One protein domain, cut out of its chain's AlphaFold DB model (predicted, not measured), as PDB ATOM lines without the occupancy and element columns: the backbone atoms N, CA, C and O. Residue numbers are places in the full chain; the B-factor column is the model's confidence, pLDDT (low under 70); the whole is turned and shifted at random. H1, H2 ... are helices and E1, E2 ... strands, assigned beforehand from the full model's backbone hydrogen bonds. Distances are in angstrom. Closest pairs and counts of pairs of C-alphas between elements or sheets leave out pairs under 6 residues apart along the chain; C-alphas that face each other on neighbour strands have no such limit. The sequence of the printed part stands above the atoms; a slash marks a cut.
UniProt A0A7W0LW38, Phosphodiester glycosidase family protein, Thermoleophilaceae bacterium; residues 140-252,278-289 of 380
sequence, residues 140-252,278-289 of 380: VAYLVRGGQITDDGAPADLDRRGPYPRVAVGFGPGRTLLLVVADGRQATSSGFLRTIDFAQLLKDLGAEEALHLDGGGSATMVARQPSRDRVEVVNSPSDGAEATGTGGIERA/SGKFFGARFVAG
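AT A GLANCE: This is residues 140 to 252 and 278 to 289 of the 380 residues of the protein "Phosphodiester glycosidase family protein" of Thermoleophilaceae bacterium (UniProt A0A7W0LW38). With little regular structure, this model is a twisted sheet, E1 E4 E2 E3 E7, with H1 packed on one face, the small hairpin E5 and E6 off to its side, and short H2 far out. Of 125 printed residues, 48 are in two named helices and seven strands, E1 E2 E3 H1 E4 E5 E6 H2 E7; class and sheet are mixed. It is compact, radius of gyration of the C-alphas 14.4 A, spanning 40 by 40 by 27 A.

IN THESE COORDINATES: Find C-alpha 141 at (-1.374, -21.864, -43.022), where E1, residues 141 to 145, begins, 10.8 A long. Next come E2, 166 to 172, 18.9 A; E3, 176 to 182, 19.2 A; H1, 195 to 205, 15.5 A; E4, 209 to 213, 13.3 A; then short E5, 222 to 224, E6, 231 to 233, H2, 241 to 244, and E7, 282 to 284, ending at (-8.071, -40.243, -35.022).

HOW THE PARTS SIT: Look for antiparallel pairs: N 143 and O 210, 2.8 A, in E1 and E4; N 211 and O 169, 2.8 A, in E4 and E2; N 168 and O 180, 2.9 A, in hairpin E2 and E3; N 223 and O 232, 2.9 A, in hairpin E5 and E6. E3 and E7 meet only at a point. H1 is on the sheet, height 8.1 A, over E4 and E2; its closest C-alphas to E1 are Ala 199 and Leu 143, 4.8 A. H1 has every O i to N i+4 pair within hydrogen-bond range; H2 is too short for one.

THE WHOLE: Residues 253 to 277 are not printed, a gap of 29.9 A between C-alphas 252 and 278. The links E1 to E2 and E3 to H1 are long. Confidence is under 70 at residues 187 to 188, 243 to 247 and 278 to 289.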
ATOM      1  N   VAL A 140      -5.387 -22.316 -44.643       91.00
ATOM      2  CA  VAL A 140      -5.091 -21.234 -43.704       91.00
ATOM      3  C   VAL A 140      -3.589 -20.973 -43.631       91.00
ATOM      4  O   VAL A 140      -3.156 -19.849 -43.841       91.00
ATOM      5  N   ALA A 141      -2.795 -22.004 -43.339       92.94
ATOM      6  CA  ALA A 141      -1.374 -21.864 -43.022       92.94
ATOM      7  C   ALA A 141      -0.581 -23.098 -43.445       92.94
ATOM      8  O   ALA A 141      -1.102 -24.217 -43.389       92.94
ATOM      9  N   TYR A 142       0.686 -22.910 -43.804       95.31
ATOM     10  CA  TYR A 142       1.602 -24.033 -43.967       95.31
ATOM     11  C   TYR A 142       1.903 -24.649 -42.596       95.31
ATOM     12  O   TYR A 142       2.074 -23.937 -41.612       95.31
ATOM     13  N   LEU A 143       1.953 -25.980 -42.530       95.56
ATOM     14  CA  LEU A 143       2.314 -26.732 -41.320       95.56
ATOM     15  C   LEU A 143       3.641 -27.468 -41.497       95.56
ATOM     16  O   LEU A 143       4.458 -27.534 -40.580       95.56
ATOM     17  N   VAL A 144       3.851 -28.051 -42.677       95.88
ATOM     18  CA  VAL A 144       5.102 -28.714 -43.048       95.88
ATOM     19  C   VAL A 144       5.447 -28.299 -44.473       95.88
ATOM     20  O   VAL A 144       4.563 -28.311 -45.323       95.88
ATOM     21  N   ARG A 145       6.706 -27.933 -44.717       93.75
ATOM     22  CA  ARG A 145       7.258 -27.622 -46.039       93.75
ATOM     23  C   ARG A 145       8.654 -28.208 -46.174       93.75
ATOM     24  O   ARG A 145       9.479 -28.006 -45.281       93.75
ATOM     25  N   GLY A 146       8.928 -28.951 -47.244       92.06
ATOM     26  CA  GLY A 146      10.215 -29.628 -47.436       92.06
ATOM     27  C   GLY A 146      10.611 -30.514 -46.245       92.06
ATOM     28  O   GLY A 146      11.777 -30.567 -45.852       92.06
ATOM     29  N   GLY A 147       9.631 -31.135 -45.582       93.00
ATOM     30  CA  GLY A 147       9.827 -31.932 -44.368       93.00
ATOM     31  C   GLY A 147      10.154 -31.130 -43.100       93.00
ATOM     32  O   GLY A 147      10.395 -31.727 -42.043       93.00
ATOM     33  N   GLN A 148      10.155 -29.797 -43.149       95.25
ATOM     34  CA  GLN A 148      10.363 -28.920 -41.997       95.25
ATOM     35  C   GLN A 148       9.050 -28.347 -41.488       95.25
ATOM     36  O   GLN A 148       8.144 -28.060 -42.258       95.25
ATOM     37  N   ILE A 149       8.942 -28.218 -40.168       94.69
ATOM     38  CA  ILE A 149       7.763 -27.625 -39.539       94.69
ATOM     39  C   ILE A 149       7.814 -26.111 -39.744       94.69
ATOM     40  O   ILE A 149       8.873 -25.508 -39.597       94.69
ATOM     41  N   THR A 150       6.663 -25.517 -40.033       92.62
ATOM     42  CA  THR A 150       6.477 -24.072 -40.168       92.62
ATOM     43  C   THR A 150       5.074 -23.693 -39.687       92.62
ATOM     44  O   THR A 150       4.218 -24.560 -39.502       92.62
ATOM     45  N   ASP A 151       4.859 -22.410 -39.450       86.56
ATOM     46  CA  ASP A 151       3.573 -21.768 -39.193       86.56
ATOM     47  C   ASP A 151       3.362 -20.554 -40.118       86.56
ATOM     48  O   ASP A 151       2.551 -19.675 -39.829       86.56
ATOM     49  N   ASP A 152       4.066 -20.520 -41.256       87.69
ATOM     50  CA  ASP A 152       3.947 -19.472 -42.269       87.69
ATOM     51  C   ASP A 152       2.475 -19.254 -42.683       87.69
ATOM     52  O   ASP A 152       1.764 -20.171 -43.122       87.69
ATOM     53  N   GLY A 153       2.048 -17.995 -42.526       83.88
ATOM     54  CA  GLY A 153       0.711 -17.449 -42.747       83.88
ATOM     55  C   GLY A 153      -0.363 -17.925 -41.774       83.88
ATOM     56  O   GLY A 153      -1.546 -17.727 -42.039       83.88
ATOM     57  N   ALA A 154       0.014 -18.516 -40.638       85.31
ATOM     58  CA  ALA A 154      -0.908 -18.671 -39.524       85.31
ATOM     59  C   ALA A 154      -1.363 -17.288 -39.015       85.31
ATOM     60  O   ALA A 154      -0.521 -16.437 -38.724       85.31
ATOM     61  N   PRO A 155      -2.681 -17.048 -38.862       82.50
ATOM     62  CA  PRO A 155      -3.175 -15.843 -38.208       82.50
ATOM     63  C   PRO A 155      -2.559 -15.681 -36.814       82.50
ATOM     64  O   PRO A 155      -2.467 -16.647 -36.055       82.50
ATOM     65  N   ALA A 156      -2.171 -14.457 -36.452       77.81
ATOM     66  CA  ALA A 156      -1.474 -14.175 -35.190       77.81
ATOM     67  C   ALA A 156      -2.273 -14.587 -33.936       77.81
ATOM     68  O   ALA A 156      -1.715 -14.846 -32.868       77.81
ATOM     69  N   ASP A 157      -3.596 -14.643 -34.053       78.06
ATOM     70  CA  ASP A 157      -4.525 -15.010 -32.994       78.06
ATOM     71  C   ASP A 157      -4.921 -16.495 -33.019       78.06
ATOM     72  O   ASP A 157      -5.610 -16.954 -32.105       78.06
ATOM     73  N   LEU A 158      -4.470 -17.264 -34.016       78.94
ATOM     74  CA  LEU A 158      -4.872 -18.655 -34.221       78.94
ATOM     75  C   LEU A 158      -4.631 -19.509 -32.968       78.94
ATOM     76  O   LEU A 158      -5.501 -20.280 -32.568       78.94
ATOM     77  N   ASP A 159      -3.483 -19.328 -32.314       79.94
ATOM     78  CA  ASP A 159      -3.121 -20.043 -31.084       79.94
ATOM     79  C   ASP A 159      -3.618 -19.342 -29.805       79.94
ATOM     80  O   ASP A 159      -3.702 -19.967 -28.743       79.94
ATOM     81  N   ARG A 160      -4.011 -18.062 -29.888       76.06
ATOM     82  CA  ARG A 160      -4.575 -17.298 -28.756       76.06
ATOM     83  C   ARG A 160      -6.014 -17.702 -28.438       76.06
ATOM     84  O   ARG A 160      -6.457 -17.533 -27.308       76.06
ATOM     85  N   ARG A 161      -6.713 -18.311 -29.398       72.88
ATOM     86  CA  ARG A 161      -8.079 -18.855 -29.253       72.88
ATOM     87  C   ARG A 161      -8.169 -20.078 -28.325       72.88
ATOM     88  O   ARG A 161      -9.253 -20.627 -28.135       72.88
ATOM     89  N   GLY A 162      -7.048 -20.511 -27.743       74.94
ATOM     90  CA  GLY A 162      -6.969 -21.682 -26.876       74.94
ATOM     91  C   GLY A 162      -6.970 -22.996 -27.665       74.94
ATOM     92  O   GLY A 162      -6.849 -22.989 -28.883       74.94
ATOM     93  N   PRO A 163      -7.065 -24.160 -27.000       79.19
ATOM     94  CA  PRO A 163      -7.137 -25.447 -27.684       79.19
ATOM     95  C   PRO A 163      -8.422 -25.575 -28.509       79.19
ATOM     96  O   PRO A 163      -9.517 -25.386 -27.981       79.19
ATOM     97  N   TYR A 164      -8.307 -25.937 -29.788       83.62
ATOM     98  CA  TYR A 164      -9.473 -26.139 -30.653       83.62
ATOM     99  C   TYR A 164      -9.276 -27.313 -31.630       83.62
ATOM    100  O   TYR A 164      -8.147 -27.793 -31.800       83.62
ATOM    101  N   PRO A 165     -10.371 -27.836 -32.219       90.06
ATOM    102  CA  PRO A 165     -10.292 -28.856 -33.256       90.06
ATOM    103  C   PRO A 165      -9.519 -28.377 -34.489       90.06
ATOM    104  O   PRO A 165      -9.712 -27.249 -34.928       90.06
ATOM    105  N   ARG A 166      -8.678 -29.221 -35.084       91.38
ATOM    106  CA  ARG A 166      -7.853 -28.842 -36.245       91.38
ATOM    107  C   ARG A 166      -8.023 -29.822 -37.389       91.38
ATOM    108  O   ARG A 166      -8.164 -31.021 -37.154       91.38
ATOM    109  N   VAL A 167      -7.962 -29.314 -38.612       94.44
ATOM    110  CA  VAL A 167      -8.026 -30.117 -39.834       94.44
ATOM    111  C   VAL A 167      -6.806 -29.802 -40.673       94.44
ATOM    112  O   VAL A 167      -6.398 -28.651 -40.780       94.44
ATOM    113  N   ALA A 168      -6.197 -30.819 -41.262       96.25
ATOM    114  CA  ALA A 168      -5.128 -30.617 -42.216       96.25
ATOM    115  C   ALA A 168      -5.139 -31.673 -43.310       96.25
ATOM    116  O   ALA A 168      -5.555 -32.822 -43.118       96.25
ATOM    117  N   VAL A 169      -4.605 -31.249 -44.444       96.62
ATOM    118  CA  VAL A 169      -4.208 -32.098 -45.556       96.62
ATOM    119  C   VAL A 169      -2.686 -32.117 -45.604       96.62
ATOM    120  O   VAL A 169      -2.037 -31.094 -45.399       96.62
ATOM    121  N   GLY A 170      -2.100 -33.285 -45.826       95.31
ATOM    122  CA  GLY A 170      -0.660 -33.432 -45.957       95.31
ATOM    123  C   GLY A 170      -0.286 -34.450 -47.012       95.31
ATOM    124  O   GLY A 170      -1.046 -35.370 -47.309       95.31
ATOM    125  N   PHE A 171       0.913 -34.297 -47.544       93.81
ATOM    126  CA  PHE A 171       1.492 -35.168 -48.547       93.81
ATOM    127  C   PHE A 171       2.815 -35.700 -48.022       93.81
ATOM    128  O   PHE A 171       3.614 -34.952 -47.467       93.81
ATOM    129  N   GLY A 172       3.001 -37.011 -48.111       90.44
ATOM    130  CA  GLY A 172       4.244 -37.686 -47.737       90.44
ATOM    131  C   GLY A 172       4.940 -38.296 -48.954       90.44
ATOM    132  O   GLY A 172       4.473 -38.101 -50.076       90.44
ATOM    133  N   PRO A 173       5.975 -39.128 -48.739       82.81
ATOM    134  CA  PRO A 173       6.741 -39.720 -49.828       82.81
ATOM    135  C   PRO A 173       5.864 -40.447 -50.860       82.81
ATOM    136  O   PRO A 173       4.930 -41.185 -50.505       82.81
ATOM    137  N   GLY A 174       6.215 -40.297 -52.139       79.75
ATOM    138  CA  GLY A 174       5.497 -40.897 -53.264       79.75
ATOM    139  C   GLY A 174       4.101 -40.296 -53.446       79.75
ATOM    140  O   GLY A 174       3.942 -39.085 -53.506       79.75
ATOM    141  N   ARG A 175       3.071 -41.149 -53.526       83.44
ATOM    142  CA  ARG A 175       1.656 -40.746 -53.673       83.44
ATOM    143  C   ARG A 175       0.882 -40.885 -52.360       83.44
ATOM    144  O   ARG A 175      -0.208 -41.455 -52.312       83.44
ATOM    145  N   THR A 176       1.493 -40.461 -51.252       86.19
ATOM    146  CA  THR A 176       0.880 -40.577 -49.921       86.19
ATOM    147  C   THR A 176       0.079 -39.321 -49.594       86.19
ATOM    148  O   THR A 176       0.666 -38.277 -49.344       86.19
ATOM    149  N   LEU A 177      -1.245 -39.452 -49.495       88.19
ATOM    150  CA  LEU A 177      -2.137 -38.427 -48.948       88.19
ATOM    151  C   LEU A 177      -2.444 -38.702 -47.464       88.19
ATOM    152  O   LEU A 177      -2.723 -39.838 -47.067       88.19
ATOM    153  N   LEU A 178      -2.423 -37.644 -46.657       91.56
ATOM    154  CA  LEU A 178      -2.802 -37.607 -45.250       91.56
ATOM    155  C   LEU A 178      -3.976 -36.638 -45.083       91.56
ATOM    156  O   LEU A 178      -3.827 -35.438 -45.278       91.56
ATOM    157  N   LEU A 179      -5.130 -37.156 -44.671       93.31
ATOM    158  CA  LEU A 179      -6.256 -36.351 -44.196       93.31
ATOM    159  C   LEU A 179      -6.340 -36.533 -42.687       93.31
ATOM    160  O   LEU A 179      -6.484 -37.664 -42.210       93.31
ATOM    161  N   VAL A 180      -6.190 -35.443 -41.938       91.62
ATOM    162  CA  VAL A 180      -6.078 -35.493 -40.479       91.62
ATOM    163  C   VAL A 180      -7.057 -34.519 -39.851       91.62
ATOM    164  O   VAL A 180      -6.960 -33.313 -40.052       91.62
ATOM    165  N   VAL A 181      -7.963 -35.060 -39.041       89.94
ATOM    166  CA  VAL A 181      -8.862 -34.294 -38.174       89.94
ATOM    167  C   VAL A 181      -8.490 -34.580 -36.725       89.94
ATOM    168  O   VAL A 181      -8.321 -35.738 -36.334       89.94
ATOM    169  N   ALA A 182      -8.341 -33.521 -35.937       87.56
ATOM    170  CA  ALA A 182      -8.121 -33.578 -34.505       87.56
ATOM    171  C   ALA A 182      -9.300 -32.948 -33.761       87.56
ATOM    172  O   ALA A 182      -9.489 -31.741 -33.844       87.56
ATOM    173  N   ASP A 183     -10.059 -33.754 -33.012       85.94
ATOM    174  CA  ASP A 183     -11.187 -33.285 -32.193       85.94
ATOM    175  C   ASP A 183     -10.726 -32.368 -31.042       85.94
ATOM    176  O   ASP A 183      -9.622 -32.524 -30.510       85.94
ATOM    177  N   GLY A 184     -11.602 -31.472 -30.585       83.50
ATOM    178  CA  GLY A 184     -11.342 -30.519 -29.500       83.50
ATOM    179  C   GLY A 184     -12.615 -29.964 -28.850       83.50
ATOM    180  O   GLY A 184     -13.715 -30.314 -29.270       83.50
ATOM    181  N   ARG A 185     -12.459 -29.103 -27.829       80.94
ATOM    182  CA  ARG A 185     -13.557 -28.493 -27.032       80.94
ATOM    183  C   ARG A 185     -14.540 -29.492 -26.400       80.94
ATOM    184  O   ARG A 185     -15.740 -29.269 -26.330       80.94
ATOM    185  N   GLN A 186     -14.034 -30.632 -25.952       75.12
ATOM    186  CA  GLN A 186     -14.815 -31.713 -25.350       75.12
ATOM    187  C   GLN A 186     -14.149 -32.182 -24.057       75.12
ATOM    188  O   GLN A 186     -12.921 -32.136 -23.933       75.12
ATOM    189  N   ALA A 187     -14.921 -32.728 -23.110       68.25
ATOM    190  CA  ALA A 187     -14.349 -33.316 -21.894       68.25
ATOM    191  C   ALA A 187     -13.370 -34.439 -22.242       68.25
ATOM    192  O   ALA A 187     -12.308 -34.593 -21.627       68.25
ATOM    193  N   THR A 188     -13.718 -35.189 -23.288       66.88
ATOM    194  CA  THR A 188     -12.832 -36.173 -23.857       66.88
ATOM    195  C   THR A 188     -11.730 -35.555 -24.676       66.88
ATOM    196  O   THR A 188     -10.743 -36.229 -24.682       66.88
ATOM    197  N   SER A 189     -11.775 -34.364 -25.291       73.88
ATOM    198  CA  SER A 189     -10.657 -33.768 -26.061       73.88
ATOM    199  C   SER A 189     -10.566 -32.258 -25.970       73.88
ATOM    200  O   SER A 189     -11.459 -31.564 -26.430       73.88
ATOM    201  N   SER A 190      -9.439 -31.719 -25.497       70.12
ATOM    202  CA  SER A 190      -9.214 -30.274 -25.584       70.12
ATOM    203  C   SER A 190      -8.923 -29.815 -27.015       70.12
ATOM    204  O   SER A 190      -9.218 -28.680 -27.355       70.12
ATOM    205  N   GLY A 191      -8.361 -30.681 -27.862       75.44
ATOM    206  CA  GLY A 191      -7.745 -30.277 -29.127       75.44
ATOM    207  C   GLY A 191      -6.309 -29.788 -28.938       75.44
ATOM    208  O   GLY A 191      -5.737 -29.885 -27.841       75.44
ATOM    209  N   PHE A 192      -5.719 -29.294 -30.025       75.56
ATOM    210  CA  PHE A 192      -4.348 -28.784 -30.048       75.56
ATOM    211  C   PHE A 192      -4.328 -27.309 -29.669       75.56
ATOM    212  O   PHE A 192      -4.987 -26.497 -30.315       75.56
ATOM    213  N   LEU A 193      -3.533 -26.978 -28.647       70.75
ATOM    214  CA  LEU A 193      -3.307 -25.593 -28.242       70.75
ATOM    215  C   LEU A 193      -2.510 -24.844 -29.310       70.75
ATOM    216  O   LEU A 193      -3.003 -23.865 -29.848       70.75
ATOM    217  N   ARG A 194      -1.315 -25.339 -29.651       79.25
ATOM    218  CA  ARG A 194      -0.416 -24.662 -30.587       79.25
ATOM    219  C   ARG A 194      -0.461 -25.287 -31.972       79.25
ATOM    220  O   ARG A 194      -0.472 -26.516 -32.095       79.25
ATOM    221  N   THR A 195      -0.398 -24.449 -33.000       84.69
ATOM    222  CA  THR A 195      -0.335 -24.870 -34.408       84.69
ATOM    223  C   THR A 195       0.900 -25.731 -34.658       84.69
ATOM    224  O   THR A 195       0.806 -26.793 -35.275       84.69
ATOM    225  N   ILE A 196       2.025 -25.366 -34.039       87.12
ATOM    226  CA  ILE A 196       3.291 -26.097 -34.135       87.12
ATOM    227  C   ILE A 196       3.203 -27.543 -33.614       87.12
ATOM    228  O   ILE A 196       3.833 -28.450 -34.155       87.12
ATOM    229  N   ASP A 197       2.380 -27.797 -32.590       85.00
ATOM    230  CA  ASP A 197       2.204 -29.143 -32.037       85.00
ATOM    231  C   ASP A 197       1.403 -30.032 -33.003       85.00
ATOM    232  O   ASP A 197       1.644 -31.241 -33.095       85.00
ATOM    233  N   PHE A 198       0.466 -29.435 -33.745       88.31
ATOM    234  CA  PHE A 198      -0.292 -30.122 -34.788       88.31
ATOM    235  C   PHE A 198       0.568 -30.383 -36.031       88.31
ATOM    236  O   PHE A 198       0.556 -31.493 -36.566       88.31
ATOM    237  N   ALA A 199       1.406 -29.422 -36.426       90.44
ATOM    238  CA  ALA A 199       2.413 -29.617 -37.464       90.44
ATOM    239  C   ALA A 199       3.393 -30.752 -37.120       90.44
ATOM    240  O   ALA A 199       3.672 -31.620 -37.951       90.44
ATOM    241  N   GLN A 200       3.850 -30.821 -35.864       87.44
ATOM    242  CA  GLN A 200       4.702 -31.913 -35.388       87.44
ATOM    243  C   GLN A 200       4.017 -33.279 -35.503       87.44
ATOM    244  O   GLN A 200       4.668 -34.255 -35.885       87.44
ATOM    245  N   LEU A 201       2.710 -33.371 -35.220       86.19
ATOM    246  CA  LEU A 201       1.949 -34.598 -35.465       86.19
ATOM    247  C   LEU A 201       1.992 -34.988 -36.948       86.19
ATOM    248  O   LEU A 201       2.205 -36.164 -37.240       86.19
ATOM    249  N   LEU A 202       1.800 -34.040 -37.868       89.06
ATOM    250  CA  LEU A 202       1.808 -34.333 -39.304       89.06
ATOM    251  C   LEU A 202       3.180 -34.803 -39.785       89.06
ATOM    252  O   LEU A 202       3.267 -35.834 -40.455       89.06
ATOM    253  N   LYS A 203       4.256 -34.145 -39.344       87.25
ATOM    254  CA  LYS A 203       5.630 -34.603 -39.593       87.25
ATOM    255  C   LYS A 203       5.863 -36.015 -39.043       87.25
ATOM    256  O   LYS A 203       6.391 -36.879 -39.738       87.25
ATOM    257  N   ASP A 204       5.382 -36.310 -37.835       85.25
ATOM    258  CA  ASP A 204       5.482 -37.646 -37.229       85.25
ATOM    259  C   ASP A 204       4.605 -38.716 -37.919       85.25
ATOM    260  O   ASP A 204       4.828 -39.919 -37.721       85.25
ATOM    261  N   LEU A 205       3.591 -38.310 -38.690       84.12
ATOM    262  CA  LEU A 205       2.797 -39.180 -39.569       84.12
ATOM    263  C   LEU A 205       3.460 -39.398 -40.939       84.12
ATOM    264  O   LEU A 205       3.063 -40.323 -41.653       84.12
ATOM    265  N   GLY A 206       4.507 -38.627 -41.249       88.12
ATOM    266  CA  GLY A 206       5.292 -38.716 -42.476       88.12
ATOM    267  C   GLY A 206       4.923 -37.682 -43.536       88.12
ATOM    268  O   GLY A 206       5.170 -37.947 -44.706       88.12
ATOM    269  N   ALA A 207       4.306 -36.559 -43.155       92.81
ATOM    270  CA  ALA A 207       4.119 -35.432 -44.062       92.81
ATOM    271  C   ALA A 207       5.476 -34.801 -44.420       92.81
ATOM    272  O   ALA A 207       6.272 -34.497 -43.529       92.81
ATOM    273  N   GLU A 208       5.709 -34.602 -45.711       94.56
ATOM    274  CA  GLU A 208       6.763 -33.760 -46.287       94.56
ATOM    275  C   GLU A 208       6.217 -32.364 -46.608       94.56
ATOM    276  O   GLU A 208       6.919 -31.375 -46.422       94.56
ATOM    277  N   GLU A 209       4.939 -32.292 -46.977       95.31
ATOM    278  CA  GLU A 209       4.163 -31.067 -47.160       95.31
ATOM    279  C   GLU A 209       2.867 -31.164 -46.349       95.31
ATOM    280  O   GLU A 209       2.263 -32.236 -46.261       95.31
ATOM    281  N   ALA A 210       2.407 -30.069 -45.749       96.31
ATOM    282  CA  ALA A 210       1.117 -30.037 -45.073       96.31
ATOM    283  C   ALA A 210       0.523 -28.635 -44.962       96.31
ATOM    284  O   ALA A 210       1.229 -27.665 -44.685       96.31
ATOM    285  N   LEU A 211      -0.799 -28.567 -45.097       96.94
ATOM    286  CA  LEU A 211      -1.600 -27.355 -45.033       96.94
ATOM    287  C   LEU A 211      -2.675 -27.486 -43.959       96.94
ATOM    288  O   LEU A 211      -3.419 -28.471 -43.910       96.94
ATOM    289  N   HIS A 212      -2.775 -26.466 -43.118       95.75
ATOM    290  CA  HIS A 212      -3.868 -26.298 -42.176       95.75
ATOM    291  C   HIS A 212      -5.133 -25.868 -42.926       95.75
ATOM    292  O   HIS A 212      -5.092 -24.913 -43.698       95.75
ATOM    293  N   LEU A 213      -6.246 -26.561 -42.702       95.00
ATOM    294  CA  LEU A 213      -7.560 -26.256 -43.274       95.00
ATOM    295  C   LEU A 213      -8.475 -25.631 -42.213       95.00
ATOM    296  O   LEU A 213      -8.069 -25.450 -41.063       95.00
ATOM    297  N   ASP A 214      -9.711 -25.302 -42.597       92.94
ATOM    298  CA  ASP A 214     -10.710 -24.819 -41.643       92.94
ATOM    299  C   ASP A 214     -10.982 -25.868 -40.550       92.94
ATOM    300  O   ASP A 214     -11.158 -27.058 -40.818       92.94
ATOM    301  N   GLY A 215     -10.969 -25.413 -39.301       90.75
ATOM    302  CA  GLY A 215     -11.053 -26.246 -38.107       90.75
ATOM    303  C   GLY A 215     -12.209 -25.829 -37.209       90.75
ATOM    304  O   GLY A 215     -13.273 -25.415 -37.659       90.75
ATOM    305  N   GLY A 216     -12.023 -25.941 -35.895       89.44
ATOM    306  CA  GLY A 216     -13.072 -25.590 -34.940       89.44
ATOM    307  C   GLY A 216     -14.337 -26.425 -35.160       89.44
ATOM    308  O   GLY A 216     -14.259 -27.638 -35.322       89.44
ATOM    309  N   GLY A 217     -15.497 -25.765 -35.187       89.69
ATOM    310  CA  GLY A 217     -16.782 -26.428 -35.433       89.69
ATOM    311  C   GLY A 217     -16.910 -27.077 -36.809       89.69
ATOM    312  O   GLY A 217     -17.666 -28.029 -36.951       89.69
ATOM    313  N   SER A 218     -16.128 -26.618 -37.791       93.50
ATOM    314  CA  SER A 218     -16.080 -27.181 -39.144       93.50
ATOM    315  C   SER A 218     -15.319 -28.512 -39.213       93.50
ATOM    316  O   SER A 218     -15.331 -29.179 -40.246       93.50
ATOM    317  N   ALA A 219     -14.616 -28.903 -38.142       92.94
ATOM    318  CA  ALA A 219     -13.783 -30.095 -38.137       92.94
ATOM    319  C   ALA A 219     -14.624 -31.379 -38.155       92.94
ATOM    320  O   ALA A 219     -15.002 -31.916 -37.109       92.94
ATOM    321  N   THR A 220     -14.832 -31.910 -39.358       92.56
ATOM    322  CA  THR A 220     -15.593 -33.138 -39.585       92.56
ATOM    323  C   THR A 220     -14.843 -34.075 -40.527       92.56
ATOM    324  O   THR A 220     -14.309 -33.671 -41.557       92.56
ATOM    325  N   MET A 221     -14.806 -35.359 -40.177       91.88
ATOM    326  CA  MET A 221     -14.404 -36.441 -41.067       91.88
ATOM    327  C   MET A 221     -15.525 -37.462 -41.119       91.88
ATOM    328  O   MET A 221     -15.968 -37.973 -40.087       91.88
ATOM    329  N   VAL A 222     -15.899 -37.827 -42.336       87.62
ATOM    330  CA  VAL A 222     -16.840 -38.904 -42.601       87.62
ATOM    331  C   VAL A 222     -16.141 -40.046 -43.325       87.62
ATOM    332  O   VAL A 222     -15.178 -39.838 -44.065       87.62
ATOM    333  N   ALA A 223     -16.597 -41.272 -43.100       86.31
ATOM    334  CA  ALA A 223     -16.125 -42.421 -43.854       86.31
ATOM    335  C   ALA A 223     -17.221 -43.473 -43.992       86.31
ATOM    336  O   ALA A 223     -18.021 -43.695 -43.082       86.31
ATOM    337  N   ARG A 224     -17.200 -44.184 -45.120       84.12
ATOM    338  CA  ARG A 224     -17.939 -45.436 -45.279       84.12
ATOM    339  C   ARG A 224     -17.135 -46.552 -44.619       84.12
ATOM    340  O   ARG A 224     -16.029 -46.870 -45.061       84.12
ATOM    341  N   GLN A 225     -17.651 -47.122 -43.532       79.81
ATOM    342  CA  GLN A 225     -16.989 -48.261 -42.895       79.81
ATOM    343  C   GLN A 225     -17.179 -49.537 -43.729       79.81
ATOM    344  O   GLN A 225     -18.200 -49.675 -44.403       79.81
ATOM    345  N   PRO A 226     -16.234 -50.497 -43.668       75.62
ATOM    346  CA  PRO A 226     -16.467 -51.827 -44.219       75.62
ATOM    347  C   PRO A 226     -17.783 -52.385 -43.668       75.62
ATOM    348  O   PRO A 226     -18.010 -52.264 -42.467       75.62
ATOM    349  N   SER A 227     -18.612 -52.973 -44.536       75.44
ATOM    350  CA  SER A 227     -19.966 -53.477 -44.238       75.44
ATOM    351  C   SER A 227     -21.045 -52.422 -43.947       75.44
ATOM    352  O   SER A 227     -22.063 -52.753 -43.337       75.44
ATOM    353  N   ARG A 228     -20.833 -51.153 -44.312       74.88
ATOM    354  CA  ARG A 228     -21.863 -50.108 -44.235       74.88
ATOM    355  C   ARG A 228     -22.118 -49.518 -45.615       74.88
ATOM    356  O   ARG A 228     -21.182 -49.129 -46.310       74.88
ATOM    357  N   ASP A 229     -23.393 -49.352 -45.941       82.50
ATOM    358  CA  ASP A 229     -23.825 -48.778 -47.223       82.50
ATOM    359  C   ASP A 229     -23.980 -47.254 -47.168       82.50
ATOM    360  O   ASP A 229     -24.262 -46.604 -48.175       82.50
ATOM    361  N   ARG A 230     -23.721 -46.666 -45.997       85.06
ATOM    362  CA  ARG A 230     -23.773 -45.226 -45.751       85.06
ATOM    363  C   ARG A 230     -22.446 -44.682 -45.239       85.06
ATOM    364  O   ARG A 230     -21.658 -45.378 -44.594       85.06
ATOM    365  N   VAL A 231     -22.230 -43.410 -45.548       85.00
ATOM    366  CA  VAL A 231     -21.155 -42.585 -45.005       85.00
ATOM    367  C   VAL A 231     -21.587 -42.095 -43.622       85.00
ATOM    368  O   VAL A 231     -22.717 -41.651 -43.451       85.00
ATOM    369  N   GLU A 232     -20.710 -42.216 -42.628       86.31
ATOM    370  CA  GLU A 232     -20.991 -41.821 -41.243       86.31
ATOM    371  C   GLU A 232     -19.847 -40.951 -40.703       86.31
ATOM    372  O   GLU A 232     -18.684 -41.138 -41.080       86.31
ATOM    373  N   VAL A 233     -20.158 -40.028 -39.789       86.94
ATOM    374  CA  VAL A 233     -19.153 -39.233 -39.066       86.94
ATOM    375  C   VAL A 233     -18.273 -40.155 -38.221       86.94
ATOM    376  O   VAL A 233     -18.755 -40.939 -37.398       86.94
ATOM    377  N   VAL A 234     -16.955 -40.065 -38.408       85.19
ATOM    378  CA  VAL A 234     -15.974 -40.908 -37.701       85.19
ATOM    379  C   VAL A 234     -15.195 -40.165 -36.618       85.19
ATOM    380  O   VAL A 234     -14.571 -40.811 -35.766       85.19
ATOM    381  N   ASN A 235     -15.247 -38.835 -36.609       86.94
ATOM    382  CA  ASN A 235     -14.694 -38.004 -35.543       86.94
ATOM    383  C   ASN A 235     -15.783 -37.632 -34.514       86.94
ATOM    384  O   ASN A 235     -16.764 -38.370 -34.364       86.94
ATOM    385  N   SER A 236     -15.554 -36.584 -33.724       88.38
ATOM    386  CA  SER A 236     -16.513 -36.021 -32.775       88.38
ATOM    387  C   SER A 236     -16.601 -34.510 -33.024       88.38
ATOM    388  O   SER A 236     -15.710 -33.792 -32.559       88.38
ATOM    389  N   PRO A 237     -17.613 -34.017 -33.766       90.38
ATOM    390  CA  PRO A 237     -17.799 -32.585 -34.018       90.38
ATOM    391  C   PRO A 237     -17.850 -31.771 -32.718       90.38
ATOM    392  O   PRO A 237     -18.122 -32.327 -31.655       90.38
ATOM    393  N   SER A 238     -17.549 -30.470 -32.758       88.62
ATOM    394  CA  SER A 238     -17.417 -29.666 -31.528       88.62
ATOM    395  C   SER A 238     -18.551 -28.682 -31.251       88.62
ATOM    396  O   SER A 238     -18.599 -28.138 -30.150       88.62
ATOM    397  N   ASP A 239     -19.429 -28.396 -32.210       87.19
ATOM    398  CA  ASP A 239     -20.460 -27.372 -32.009       87.19
ATOM    399  C   ASP A 239     -21.512 -27.837 -30.999       87.19
ATOM    400  O   ASP A 239     -22.045 -28.936 -31.096       87.19
ATOM    401  N   GLY A 240     -21.774 -27.022 -29.976       82.12
ATOM    402  CA  GLY A 240     -22.644 -27.396 -28.854       82.12
ATOM    403  C   GLY A 240     -22.009 -28.356 -27.835       82.12
ATOM    404  O   GLY A 240     -22.638 -28.666 -26.826       82.12
ATOM    405  N   ALA A 241     -20.756 -28.786 -28.027       79.12
ATOM    406  CA  ALA A 241     -20.092 -29.721 -27.113       79.12
ATOM    407  C   ALA A 241     -19.843 -29.146 -25.704       79.12
ATOM    408  O   ALA A 241     -19.733 -29.911 -24.746       79.12
ATOM    409  N   GLU A 242     -19.775 -27.818 -25.568       71.06
ATOM    410  CA  GLU A 242     -19.689 -27.115 -24.276       71.06
ATOM    411  C   GLU A 242     -20.885 -27.472 -23.370       71.06
ATOM    412  O   GLU A 242     -20.718 -27.640 -22.164       71.06
ATOM    413  N   ALA A 243     -22.076 -27.656 -23.956       68.38
ATOM    414  CA  ALA A 243     -23.306 -27.954 -23.225       68.38
ATOM    415  C   ALA A 243     -23.412 -29.430 -22.800       68.38
ATOM    416  O   ALA A 243     -23.956 -29.736 -21.743       68.38
ATOM    417  N   THR A 244     -22.893 -30.360 -23.608       68.06
ATOM    418  CA  THR A 244     -23.065 -31.812 -23.391       68.06
ATOM    419  C   THR A 244     -21.848 -32.482 -22.756       68.06
ATOM    420  O   THR A 244     -21.920 -33.623 -22.293       68.06
ATOM    421  N   GLY A 245     -20.679 -31.840 -22.832       61.81
ATOM    422  CA  GLY A 245     -19.381 -32.423 -22.491       61.81
ATOM    423  C   GLY A 245     -18.961 -33.625 -23.356       61.81
ATOM    424  O   GLY A 245     -17.855 -34.143 -23.169       61.81
ATOM    425  N   THR A 246     -19.796 -34.080 -24.298       59.66
ATOM    426  CA  THR A 246     -19.696 -35.379 -24.984       59.66
ATOM    427  C   THR A 246     -19.954 -35.252 -26.486       59.66
ATOM    428  O   THR A 246     -20.913 -35.794 -27.017       59.66
ATOM    429  N   GLY A 247     -19.059 -34.561 -27.197       67.19
ATOM    430  CA  GLY A 247     -19.224 -34.325 -28.636       67.19
ATOM    431  C   GLY A 247     -20.378 -33.371 -28.955       67.19
ATOM    432  O   GLY A 247     -21.257 -33.113 -28.137       67.19
ATOM    433  N   GLY A 248     -20.316 -32.790 -30.140       82.88
ATOM    434  CA  GLY A 248     -21.239 -31.786 -30.642       82.88
ATOM    435  C   GLY A 248     -21.905 -32.210 -31.947       82.88
ATOM    436  O   GLY A 248     -21.799 -33.357 -32.385       82.88
ATOM    437  N   ILE A 249     -22.578 -31.252 -32.573       88.44
ATOM    438  CA  ILE A 249     -23.303 -31.402 -33.833       88.44
ATOM    439  C   ILE A 249     -22.363 -31.078 -35.000       88.44
ATOM    440  O   ILE A 249     -21.460 -30.245 -34.885       88.44
ATOM    441  N   GLU A 250     -22.551 -31.769 -36.122       91.38
ATOM    442  CA  GLU A 250     -21.865 -31.463 -37.375       91.38
ATOM    443  C   GLU A 250     -22.299 -30.089 -37.910       91.38
ATOM    444  O   GLU A 250     -23.490 -29.811 -38.054       91.38
ATOM    445  N   ARG A 251     -21.324 -29.228 -38.221       94.06
ATOM    446  CA  ARG A 251     -21.568 -27.924 -38.840       94.06
ATOM    447  C   ARG A 251     -21.704 -28.069 -40.354       94.06
ATOM    448  O   ARG A 251     -20.872 -28.711 -40.989       94.06
ATOM    449  N   ALA A 252     -22.680 -27.378 -40.940       92.88
ATOM    450  CA  ALA A 252     -22.741 -27.196 -42.386       92.88
ATOM    451  C   ALA A 252     -21.524 -26.391 -42.885       92.88
ATOM    452  O   ALA A 252     -21.302 -25.256 -42.460       92.88
ATOM    453  N   SER A 278      -1.231 -46.128 -51.877       29.59
ATOM    454  CA  SER A 278      -1.382 -46.429 -50.455       29.59
ATOM    455  C   SER A 278      -1.882 -45.205 -49.678       29.59
ATOM    456  O   SER A 278      -1.128 -44.600 -48.918       29.59
ATOM    457  N   GLY A 279      -3.151 -44.837 -49.849       26.42
ATOM    458  CA  GLY A 279      -3.822 -43.851 -49.008       26.42
ATOM    459  C   GLY A 279      -3.903 -44.369 -47.572       26.42
ATOM    460  O   GLY A 279      -4.525 -45.396 -47.295       26.42
ATOM    461  N   LYS A 280      -3.237 -43.694 -46.631       27.25
ATOM    462  CA  LYS A 280      -3.373 -43.990 -45.200       27.25
ATOM    463  C   LYS A 280      -4.406 -43.038 -44.611       27.25
ATOM    464  O   LYS A 280      -4.089 -41.906 -44.270       27.25
ATOM    465  N   PHE A 281      -5.634 -43.520 -44.447       24.56
ATOM    466  CA  PHE A 281      -6.685 -42.777 -43.756       24.56
ATOM    467  C   PHE A 281      -6.425 -42.760 -42.243       24.56
ATOM    468  O   PHE A 281      -6.365 -43.814 -41.599       24.56
ATOM    469  N   PHE A 282      -6.274 -41.565 -41.670       29.03
ATOM    470  CA  PHE A 282      -6.089 -41.353 -40.234       29.03
ATOM    471  C   PHE A 282      -7.311 -40.648 -39.632       29.03
ATOM    472  O   PHE A 282      -7.266 -39.475 -39.281       29.03
ATOM    473  N   GLY A 283      -8.397 -41.397 -39.432       24.53
ATOM    474  CA  GLY A 283      -9.454 -40.996 -38.503       24.53
ATOM    475  C   GLY A 283      -8.975 -41.223 -37.070       24.53
ATOM    476  O   GLY A 283      -9.004 -42.350 -36.567       24.53
ATOM    477  N   ALA A 284      -8.470 -40.180 -36.418       28.05
ATOM    478  CA  ALA A 284      -8.071 -40.243 -35.022       28.05
ATOM    479  C   ALA A 284      -9.076 -39.453 -34.180       28.05
ATOM    480  O   ALA A 284      -9.053 -38.233 -34.152       28.05
ATOM    481  N   ARG A 285      -9.928 -40.170 -33.437       26.00
ATOM    482  CA  ARG A 285     -10.591 -39.601 -32.259       26.00
ATOM    483  C   ARG A 285      -9.500 -39.264 -31.254       26.00
ATOM    484  O   ARG A 285      -8.917 -40.172 -30.645       26.00
ATOM    485  N   PHE A 286      -9.162 -37.987 -31.158       29.39
ATOM    486  CA  PHE A 286      -8.275 -37.503 -30.117       29.39
ATOM    487  C   PHE A 286      -9.126 -37.335 -28.883       29.39
ATOM    488  O   PHE A 286     -10.154 -36.681 -28.922       29.39
ATOM    489  N   VAL A 287      -8.723 -38.008 -27.817       25.36
ATOM    490  CA  VAL A 287      -9.184 -37.714 -26.476       25.36
ATOM    491  C   VAL A 287      -8.012 -36.966 -25.815       25.36
ATOM    492  O   VAL A 287      -6.860 -37.343 -26.017       25.36
ATOM    493  N   ALA A 288      -8.254 -35.881 -25.081       26.47
ATOM    494  CA  ALA A 288      -7.461 -35.317 -24.005       26.47
ATOM    495  C   ALA A 288      -6.784 -36.464 -23.255       26.47
ATOM    496  O   ALA A 288      -7.356 -37.126 -22.389       26.47
ATOM    497  N   GLY A 289      -5.544 -36.724 -23.660       32.69
ATOM    498  CA  GLY A 289      -4.848 -37.959 -23.338       32.69
ATOM    499  C   GLY A 289      -5.108 -39.077 -24.351       32.69
ATOM    500  O   GLY A 289      -5.861 -40.006 -24.075       32.69
TER     501      GLY A 289